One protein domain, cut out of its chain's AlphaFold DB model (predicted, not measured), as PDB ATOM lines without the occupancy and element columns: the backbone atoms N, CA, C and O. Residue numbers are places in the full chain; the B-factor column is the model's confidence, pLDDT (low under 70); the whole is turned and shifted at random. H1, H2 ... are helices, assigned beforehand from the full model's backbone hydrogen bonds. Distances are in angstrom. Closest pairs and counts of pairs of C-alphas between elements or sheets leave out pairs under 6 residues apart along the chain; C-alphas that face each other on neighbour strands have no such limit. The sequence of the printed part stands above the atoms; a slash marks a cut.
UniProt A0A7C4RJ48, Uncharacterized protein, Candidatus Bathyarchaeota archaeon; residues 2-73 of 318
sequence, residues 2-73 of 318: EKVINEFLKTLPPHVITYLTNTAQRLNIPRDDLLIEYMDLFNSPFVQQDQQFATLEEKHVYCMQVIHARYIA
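This is residues 2 to 73 of the 318 residues of an uncharacterized protein of Candidatus Bathyarchaeota archaeon (UniProt A0A7C4RJ48). Two helices, H2 and H5, run side by side the same way, and H3 crosses steeply over both of them. H1 packs on H3 on the side away from H5, and the very short H4 follows H3 near the beginning of H5. The printed part has 72 residues with five named helices, H1 to H5 in that order, and no named strand; the class is all helix. It is compact, with a radius of gyration of the C-alphas of 11.9 A and spans of 35 by 31 by 19 A.

H1 is residues 2 to 11, 14.9 A from first to last C-alpha, beginning at C-alpha 2 (121.299, 135.317, 140.510). H2 is residues 14 to 27, 20.0 A. H3 is residues 31 to 42, 16.2 A, with C-alpha 31 at (121.175, 146.050, 134.892). H4 is residues 45 to 49, 5.5 A. H5, residues 56 to 71, is the longest at 22.5 A and ends at C-alpha 71 (122.607, 157.821, 138.627).

H3 is the hub and touches three helices, and the packing is mostly crossed, with steep tilts. It touches H1 at a steep tilt of 62 degrees, the same way, with the C-alphas of Ile 5 and Ile 36 closest at 7.4 A. Residues 31 to 35 of H3 touch residues 20 to 25 of H2, closest at the C-alphas of Ala 24 and Arg 31, 5.2 A apart. H3 touches H5 at a steep tilt of 53 degrees, opposite ways, closest at the C-alphas of Phe 42 and Cys 63, 6.2 A. H2 and H5 touch at a shallow tilt of 2 degrees, the same way, closest at the C-alphas of Val 16 and His 60, 7.2 A. H4 and H5 are close but not clearly touching, with the C-alphas of Val 47 and Lys 59 closest at 6.2 A. H1 and H5 are apart. In H2, H3, H4 and H5 every O i to N i+4 pair is within hydrogen-bond range; in H1, 4 of 6 are.

The two C-alphas farthest apart, those of Asn 28 and Gln 51, are 35.4 A apart. The printed part has no cut, and no link is long. The mean pLDDT of the printed part is 87.2, and residues 72 to 73 are under 70.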
ATOM      1  N   GLU A   2     122.117 135.303 141.738       72.81
ATOM      2  CA  GLU A   2     121.299 135.317 140.510       72.81
ATOM      3  C   GLU A   2     119.855 134.799 140.694       72.81
ATOM      4  O   GLU A   2     118.902 135.431 140.251       72.81
ATOM      5  N   LYS A   3     119.664 133.709 141.453       77.12
ATOM      6  CA  LYS A   3     118.326 133.192 141.797       77.12
ATOM      7  C   LYS A   3     117.467 134.199 142.583       77.12
ATOM      8  O   LYS A   3     116.289 134.345 142.286       77.12
ATOM      9  N   VAL A   4     118.071 134.919 143.533       79.00
ATOM     10  CA  VAL A   4     117.389 135.922 144.375       79.00
ATOM     11  C   VAL A   4     116.969 137.130 143.538       79.00
ATOM     12  O   VAL A   4     115.838 137.588 143.645       79.00
ATOM     13  N   ILE A   5     117.851 137.596 142.647       77.12
ATOM     14  CA  ILE A   5     117.553 138.697 141.718       77.12
ATOM     15  C   ILE A   5     116.391 138.316 140.792       77.12
ATOM     16  O   ILE A   5     115.465 139.102 140.606       77.12
ATOM     17  N   ASN A   6     116.402 137.095 140.252       79.12
ATOM     18  CA  ASN A   6     115.350 136.609 139.358       79.12
ATOM     19  C   ASN A   6     113.994 136.420 140.053       79.12
ATOM     20  O   ASN A   6     112.958 136.585 139.412       79.12
ATOM     21  N   GLU A   7     113.974 136.073 141.341       82.88
ATOM     22  CA  GLU A   7     112.738 136.008 142.128       82.88
ATOM     23  C   GLU A   7     112.208 137.407 142.455       82.88
ATOM     24  O   GLU A   7     111.031 137.675 142.222       82.88
ATOM     25  N   PHE A   8     113.075 138.328 142.883       84.00
ATOM     26  CA  PHE A   8     112.691 139.711 143.171       84.00
ATOM     27  C   PHE A   8     112.201 140.460 141.921       84.00
ATOM     28  O   PHE A   8     111.234 141.215 141.976       84.00
ATOM     29  N   LEU A   9     112.793 140.197 140.754       83.31
ATOM     30  CA  LEU A   9     112.333 140.750 139.476       83.31
ATOM     31  C   LEU A   9     110.865 140.438 139.181       83.31
ATOM     32  O   LEU A   9     110.162 141.284 138.633       83.31
ATOM     33  N   LYS A  10     110.391 139.243 139.552       87.00
ATOM     34  CA  LYS A  10     108.999 138.827 139.325       87.00
ATOM     35  C   LYS A  10     108.009 139.567 140.219       87.00
ATOM     36  O   LYS A  10     106.827 139.594 139.898       87.00
ATOM     37  N   THR A  11     108.476 140.148 141.325       87.44
ATOM     38  CA  THR A  11     107.631 140.893 142.265       87.44
ATOM     39  C   THR A  11     107.536 142.383 141.936       87.44
ATOM     40  O   THR A  11     106.742 143.084 142.553       87.44
ATOM     41  N   LEU A  12     108.338 142.885 140.989       89.88
ATOM     42  CA  LEU A  12     108.370 144.310 140.660       89.88
ATOM     43  C   LEU A  12     107.276 144.700 139.654       89.88
ATOM     44  O   LEU A  12     107.063 143.989 138.668       89.88
ATOM     45  N   PRO A  13     106.637 145.874 139.825       93.12
ATOM     46  CA  PRO A  13     105.733 146.416 138.821       93.12
ATOM     47  C   PRO A  13     106.428 146.630 137.459       93.12
ATOM     48  O   PRO A  13     107.601 147.025 137.418       93.12
ATOM     49  N   PRO A  14     105.715 146.474 136.324       93.31
ATOM     50  CA  PRO A  14     106.303 146.619 134.986       93.31
ATOM     51  C   PRO A  14     106.988 147.969 134.737       93.31
ATOM     52  O   PRO A  14     108.020 148.039 134.064       93.31
ATOM     53  N   HIS A  15     106.441 149.051 135.298       92.31
ATOM     54  CA  HIS A  15     106.998 150.392 135.134       92.31
ATOM     55  C   HIS A  15     108.362 150.540 135.838       92.31
ATOM     56  O   HIS A  15     109.253 151.191 135.291       92.31
ATOM     57  N   VAL A  16     108.575 149.872 136.982       93.44
ATOM     58  CA  VAL A  16     109.866 149.849 137.695       93.44
ATOM     59  C   VAL A  16     110.913 149.117 136.862       93.44
ATOM     60  O   VAL A  16     112.014 149.627 136.655       93.44
ATOM     61  N   ILE A  17     110.563 147.942 136.327       92.88
ATOM     62  CA  ILE A  17     111.459 147.139 135.479       92.88
ATOM     63  C   ILE A  17     111.876 147.937 134.238       92.88
ATOM     64  O   ILE A  17     113.055 147.964 133.868       92.88
ATOM     65  N   THR A  18     110.911 148.621 133.620       93.75
ATOM     66  CA  THR A  18     111.131 149.471 132.445       93.75
ATOM     67  C   THR A  18     112.070 150.626 132.781       93.75
ATOM     68  O   THR A  18     113.052 150.857 132.074       93.75
ATOM     69  N   TYR A  19     111.831 151.313 133.902       92.25
ATOM     70  CA  TYR A  19     112.669 152.412 134.370       92.25
ATOM     71  C   TYR A  19     114.121 151.976 134.633       92.25
ATOM     72  O   TYR A  19     115.058 152.614 134.139       92.25
ATOM     73  N   LEU A  20     114.326 150.876 135.366       91.62
ATOM     74  CA  LEU A  20     115.659 150.349 135.672       91.62
ATOM     75  C   LEU A  20     116.393 149.894 134.403       91.62
ATOM     76  O   LEU A  20     117.574 150.197 134.243       91.62
ATOM     77  N   THR A  21     115.693 149.242 133.469       91.44
ATOM     78  CA  THR A  21     116.269 148.795 132.189       91.44
ATOM     79  C   THR A  21     116.705 149.980 131.329       91.44
ATOM     80  O   THR A  21     117.848 150.016 130.873       91.44
ATOM     81  N   ASN A  22     115.845 150.989 131.176       89.75
ATOM     82  CA  ASN A  22     116.165 152.199 130.415       89.75
ATOM     83  C   ASN A  22     117.328 152.973 131.052       89.75
ATOM     84  O   ASN A  22     118.211 153.471 130.354       89.75
ATOM     85  N   THR A  23     117.360 153.048 132.386       85.31
ATOM     86  CA  THR A  23     118.442 153.704 133.130       85.31
ATOM     87  C   THR A  23     119.770 152.966 132.948       85.31
ATOM     88  O   THR A  23     120.781 153.604 132.651       85.31
ATOM     89  N   ALA A  24     119.763 151.633 133.048       85.31
ATOM     90  CA  ALA A  24     120.933 150.783 132.834       85.31
ATOM     91  C   ALA A  24     121.510 150.948 131.422       85.31
ATOM     92  O   ALA A  24     122.702 151.223 131.268       85.31
ATOM     93  N   GLN A  25     120.653 150.872 130.397       84.88
ATOM     94  CA  GLN A  25     121.046 151.051 128.997       84.88
ATOM     95  C   GLN A  25     121.608 152.451 128.742       84.88
ATOM     96  O   GLN A  25     122.707 152.592 128.209       84.88
ATOM     97  N   ARG A  26     120.895 153.500 129.173       80.94
ATOM     98  CA  ARG A  26     121.301 154.892 128.934       80.94
ATOM     99  C   ARG A  26     122.638 155.240 129.587       80.94
ATOM    100  O   ARG A  26     123.382 156.071 129.067       80.94
ATOM    101  N   LEU A  27     122.927 154.644 130.742       75.31
ATOM    102  CA  LEU A  27     124.145 154.912 131.505       75.31
ATOM    103  C   LEU A  27     125.263 153.898 131.242       75.31
ATOM    104  O   LEU A  27     126.361 154.088 131.762       75.31
ATOM    105  N   ASN A  28     125.007 152.873 130.424       74.12
ATOM    106  CA  ASN A  28     125.914 151.757 130.165       74.12
ATOM    107  C   ASN A  28     126.395 151.069 131.460       74.12
ATOM    108  O   ASN A  28     127.590 150.868 131.681       74.12
ATOM    109  N   ILE A  29     125.450 150.761 132.352       75.44
ATOM    110  CA  ILE A  29     125.683 150.090 133.638       75.44
ATOM    111  C   ILE A  29     125.005 148.715 133.586       75.44
ATOM    112  O   ILE A  29     123.902 148.628 133.042       75.44
ATOM    113  N   PRO A  30     125.612 147.643 134.140       80.75
ATOM    114  CA  PRO A  30     124.942 146.354 134.251       80.75
ATOM    115  C   PRO A  30     123.593 146.504 134.955       80.75
ATOM    116  O   PRO A  30     123.501 147.103 136.026       80.75
ATOM    117  N   ARG A  31     122.536 145.959 134.349       84.81
ATOM    118  CA  ARG A  31     121.175 146.050 134.892       84.81
ATOM    119  C   ARG A  31     121.092 145.466 136.307       84.81
ATOM    120  O   ARG A  31     120.387 146.014 137.148       84.81
ATOM    121  N   ASP A  32     121.852 144.407 136.565       82.88
ATOM    122  CA  ASP A  32     121.859 143.702 137.845       82.88
ATOM    123  C   ASP A  32     122.437 144.560 138.983       82.88
ATOM    124  O   ASP A  32     121.891 144.532 140.081       82.88
ATOM    125  N   ASP A  33     123.445 145.404 138.713       79.62
ATOM    126  CA  ASP A  33     123.990 146.353 139.702       79.62
ATOM    127  C   ASP A  33     122.896 147.329 140.180       79.62
ATOM    128  O   ASP A  33     122.738 147.580 141.376       79.62
ATOM    129  N   LEU A  34     122.109 147.861 139.235       85.44
ATOM    130  CA  LEU A  34     120.988 148.765 139.516       85.44
ATOM    131  C   LEU A  34     119.856 148.059 140.269       85.44
ATOM    132  O   LEU A  34     119.213 148.671 141.119       85.44
ATOM    133  N   LEU A  35     119.616 146.783 139.966       89.25
ATOM    134  CA  LEU A  35     118.604 145.965 140.630       89.25
ATOM    135  C   LEU A  35     118.968 145.632 142.070       89.25
ATOM    136  O   LEU A  35     118.102 145.723 142.932       89.25
ATOM    137  N   ILE A  36     120.230 145.286 142.331       85.44
ATOM    138  CA  ILE A  36     120.726 145.052 143.689       85.44
ATOM    139  C   ILE A  36     120.571 146.331 144.511       85.44
ATOM    140  O   ILE A  36     119.969 146.299 145.578       85.44
ATOM    141  N   GLU A  37     121.017 147.478 143.989       86.94
ATOM    142  CA  GLU A  37     120.895 148.739 144.726       86.94
ATOM    143  C   GLU A  37     119.433 149.150 144.941       86.94
ATOM    144  O   GLU A  37     119.082 149.645 146.013       86.94
ATOM    145  N   TYR A  38     118.569 148.932 143.947       92.88
ATOM    146  CA  TYR A  38     117.134 149.151 144.095       92.88
ATOM    147  C   TYR A  38     116.535 148.247 145.178       92.88
ATOM    148  O   TYR A  38     115.762 148.721 146.005       92.88
ATOM    149  N   MET A  39     116.893 146.964 145.186       92.38
ATOM    150  CA  MET A  39     116.416 145.988 146.164       92.38
ATOM    151  C   MET A  39     116.874 146.351 147.581       92.38
ATOM    152  O   MET A  39     116.062 146.323 148.505       92.38
ATOM    153  N   ASP A  40     118.130 146.764 147.747       89.50
ATOM    154  CA  ASP A  40     118.678 147.225 149.028       89.50
ATOM    155  C   ASP A  40     117.957 148.484 149.537       89.50
ATOM    156  O   ASP A  40     117.640 148.599 150.720       89.50
ATOM    157  N   LEU A  41     117.662 149.430 148.637       92.25
ATOM    158  CA  LEU A  41     116.871 150.627 148.936       92.25
ATOM    159  C   LEU A  41     115.450 150.268 149.360       92.25
ATOM    160  O   LEU A  41     114.990 150.706 150.416       92.25
ATOM    161  N   PHE A  42     114.774 149.467 148.538       94.50
ATOM    162  CA  PHE A  42     113.385 149.101 148.737       94.50
ATOM    163  C   PHE A  42     113.202 148.335 150.041       94.50
ATOM    164  O   PHE A  42     112.278 148.631 150.783       94.50
ATOM    165  N   ASN A  43     114.108 147.414 150.371       92.69
ATOM    166  CA  ASN A  43     114.044 146.618 151.598       92.69
ATOM    167  C   ASN A  43     114.627 147.322 152.834       92.69
ATOM    168  O   ASN A  43     114.673 146.727 153.911       92.69
ATOM    169  N   SER A  44     115.083 148.572 152.713       93.06
ATOM    170  CA  SER A  44     115.620 149.308 153.858       93.06
ATOM    171  C   SER A  44     114.541 149.557 154.929       93.06
ATOM    172  O   SER A  44     113.377 149.782 154.579       93.06
ATOM    173  N   PRO A  45     114.898 149.586 156.232       92.62
ATOM    174  CA  PRO A  45     113.935 149.863 157.304       92.62
ATOM    175  C   PRO A  45     113.180 151.178 157.103       92.62
ATOM    176  O   PRO A  45     111.981 151.234 157.343       92.62
ATOM    177  N   PHE A  46     113.864 152.204 156.588       93.00
ATOM    178  CA  PHE A  46     113.260 153.496 156.275       93.00
ATOM    179  C   PHE A  46     112.129 153.368 155.245       93.00
ATOM    180  O   PHE A  46     111.020 153.814 155.497       93.00
ATOM    181  N   VAL A  47     112.370 152.700 154.112       93.31
ATOM    182  CA  VAL A  47     111.335 152.548 153.075       93.31
ATOM    183  C   VAL A  47     110.230 151.589 153.520       93.31
ATOM    184  O   VAL A  47     109.070 151.783 153.168       93.31
ATOM    185  N   GLN A  48     110.554 150.543 154.287       93.31
ATOM    186  CA  GLN A  48     109.563 149.532 154.654       93.31
ATOM    187  C   GLN A  48     108.671 149.921 155.835       93.31
ATOM    188  O   GLN A  48     107.489 149.572 155.806       93.31
ATOM    189  N   GLN A  49     109.207 150.617 156.841       90.69
ATOM    190  CA  GLN A  49     108.553 150.804 158.142       90.69
ATOM    191  C   GLN A  49     108.083 152.239 158.407       90.69
ATOM    192  O   GLN A  49     107.268 152.438 159.306       90.69
ATOM    193  N   ASP A  50     108.581 153.233 157.668       91.06
ATOM    194  CA  ASP A  50     108.188 154.626 157.881       91.06
ATOM    195  C   ASP A  50     106.744 154.872 157.407       91.06
ATOM    196  O   ASP A  50     106.362 154.508 156.292       91.06
ATOM    197  N   GLN A  51     105.938 155.496 158.271       90.31
ATOM    198  CA  GLN A  51     104.519 155.776 158.027       90.31
ATOM    199  C   GLN A  51     104.290 156.814 156.920       90.31
ATOM    200  O   GLN A  51     103.167 156.941 156.438       90.31
ATOM    201  N   GLN A  52     105.330 157.543 156.504       92.38
ATOM    202  CA  GLN A  52     105.258 158.493 155.392       92.38
ATOM    203  C   GLN A  52     104.985 157.816 154.044       92.38
ATOM    204  O   GLN A  52     104.507 158.476 153.126       92.38
ATOM    205  N   PHE A  53     105.276 156.520 153.914       91.75
ATOM    206  CA  PHE A  53     104.987 155.750 152.709       91.75
ATOM    207  C   PHE A  53     103.669 154.988 152.884       91.75
ATOM    208  O   PHE A  53     103.649 153.853 153.371       91.75
ATOM    209  N   ALA A  54     102.562 155.611 152.481       87.75
ATOM    210  CA  ALA A  54     101.213 155.082 152.668       87.75
ATOM    211  C   ALA A  54     100.919 153.889 151.748       87.75
ATOM    212  O   ALA A  54     100.113 153.019 152.085       87.75
ATOM    213  N   THR A  55     101.570 153.829 150.584       93.00
ATOM    214  CA  THR A  55     101.336 152.775 149.590       93.00
ATOM    215  C   THR A  55     102.625 152.109 149.117       93.00
ATOM    216  O   THR A  55     103.713 152.681 149.159       93.00
ATOM    217  N   LEU A  56     102.502 150.873 148.618       91.19
ATOM    218  CA  LEU A  56     103.614 150.169 147.969       91.19
ATOM    219  C   LEU A  56     104.131 150.942 146.742       91.19
ATOM    220  O   LEU A  56     105.332 150.970 146.481       91.19
ATOM    221  N   GLU A  57     103.224 151.606 146.024       93.44
ATOM    222  CA  GLU A  57     103.544 152.423 144.856       93.44
ATOM    223  C   GLU A  57     104.420 153.625 145.227       93.44
ATOM    224  O   GLU A  57     105.446 153.861 144.593       93.44
ATOM    225  N   GLU A  58     104.099 154.337 146.311       92.62
ATOM    226  CA  GLU A  58     104.934 155.437 146.812       92.62
ATOM    227  C   GLU A  58     106.349 154.971 147.170       92.62
ATOM    228  O   GLU A  58     107.322 155.653 146.839       92.62
ATOM    229  N   LYS A  59     106.490 153.778 147.767       94.88
ATOM    230  CA  LYS A  59     107.805 153.172 148.040       94.88
ATOM    231  C   LYS A  59     108.584 152.931 146.745       94.88
ATOM    232  O   LYS A  59     109.776 153.247 146.674       94.88
ATOM    233  N   HIS A  60     107.927 152.403 145.708       95.50
ATOM    234  CA  HIS A  60     108.547 152.177 144.401       95.50
ATOM    235  C   HIS A  60     108.970 153.490 143.730       95.50
ATOM    236  O   HIS A  60     110.113 153.593 143.274       95.50
ATOM    237  N   VAL A  61     108.088 154.495 143.711       94.06
ATOM    238  CA  VAL A  61     108.354 155.830 143.155       94.06
ATOM    239  C   VAL A  61     109.522 156.494 143.873       94.06
ATOM    240  O   VAL A  61     110.452 156.956 143.209       94.06
ATOM    241  N   TYR A  62     109.538 156.476 145.206       94.81
ATOM    242  CA  TYR A  62     110.646 157.004 145.998       94.81
ATOM    243  C   TYR A  62     111.968 156.317 145.644       94.81
ATOM    244  O   TYR A  62     112.955 156.984 145.331       94.81
ATOM    245  N   CYS A  63     112.000 154.981 145.611       94.69
ATOM    246  CA  CYS A  63     113.212 154.241 145.258       94.69
ATOM    247  C   CYS A  63     113.694 154.578 143.838       94.69
ATOM    248  O   CYS A  63     114.889 154.793 143.634       94.69
ATOM    249  N   MET A  64     112.783 154.699 142.864       93.19
ATOM    250  CA  MET A  64     113.123 155.142 141.507       93.19
ATOM    251  C   MET A  64     113.668 156.572 141.486       93.19
ATOM    252  O   MET A  64     114.655 156.822 140.802       93.19
ATOM    253  N   GLN A  65     113.089 157.501 142.250       90.38
ATOM    254  CA  GLN A  65     113.592 158.873 142.374       90.38
ATOM    255  C   GLN A  65     114.980 158.917 143.019       90.38
ATOM    256  O   GLN A  65     115.843 159.676 142.575       90.38
ATOM    257  N   VAL A  66     115.243 158.073 144.019       88.62
ATOM    258  CA  VAL A  66     116.572 157.955 144.626       88.62
ATOM    259  C   VAL A  66     117.575 157.393 143.620       88.62
ATOM    260  O   VAL A  66     118.657 157.962 143.473       88.62
ATOM    261  N   ILE A  67     117.228 156.334 142.880       88.56
ATOM    262  CA  ILE A  67     118.061 155.824 141.780       88.56
ATOM    263  C   ILE A  67     118.283 156.924 140.733       88.56
ATOM    264  O   ILE A  67     119.427 157.166 140.346       88.56
ATOM    265  N   HIS A  68     117.244 157.668 140.347       85.25
ATOM    266  CA  HIS A  68     117.344 158.800 139.425       85.25
ATOM    267  C   HIS A  68     118.374 159.822 139.918       85.25
ATOM    268  O   HIS A  68     119.321 160.162 139.207       85.25
ATOM    269  N   ALA A  69     118.231 160.283 141.158       78.75
ATOM    270  CA  ALA A  69     119.133 161.248 141.769       78.75
ATOM    271  C   ALA A  69     120.569 160.708 141.889       78.75
ATOM    272  O   ALA A  69     121.533 161.451 141.703       78.75
ATOM    273  N   ARG A  70     120.740 159.409 142.163       77.38
ATOM    274  CA  ARG A  70     122.059 158.771 142.292       77.38
ATOM    275  C   ARG A  70     122.761 158.549 140.957       77.38
ATOM    276  O   ARG A  70     123.987 158.601 140.915       77.38
ATOM    277  N   TYR A  71     122.025 158.299 139.882       73.31
ATOM    278  CA  TYR A  71     122.607 157.821 138.627       73.31
ATOM    279  C   TYR A  71     122.522 158.813 137.470       73.31
ATOM    280  O   TYR A  71     123.399 158.812 136.611       73.31
ATOM    281  N   ILE A  72     121.500 159.666 137.447       69.56
ATOM    282  CA  ILE A  72     121.228 160.585 136.333       69.56
ATOM    283  C   ILE A  72     121.756 161.983 136.647       69.56
ATOM    284  O   ILE A  72     122.340 162.620 135.778       69.56
ATOM    285  N   ALA A  73     121.612 162.435 137.894       63.75
ATOM    286  CA  ALA A  73     122.126 163.735 138.326       63.75
ATOM    287  C   ALA A  73     123.629 163.719 138.670       63.75
ATOM    288  O   ALA A  73     124.211 164.772 138.925       63.75
TER     289      ALA A  73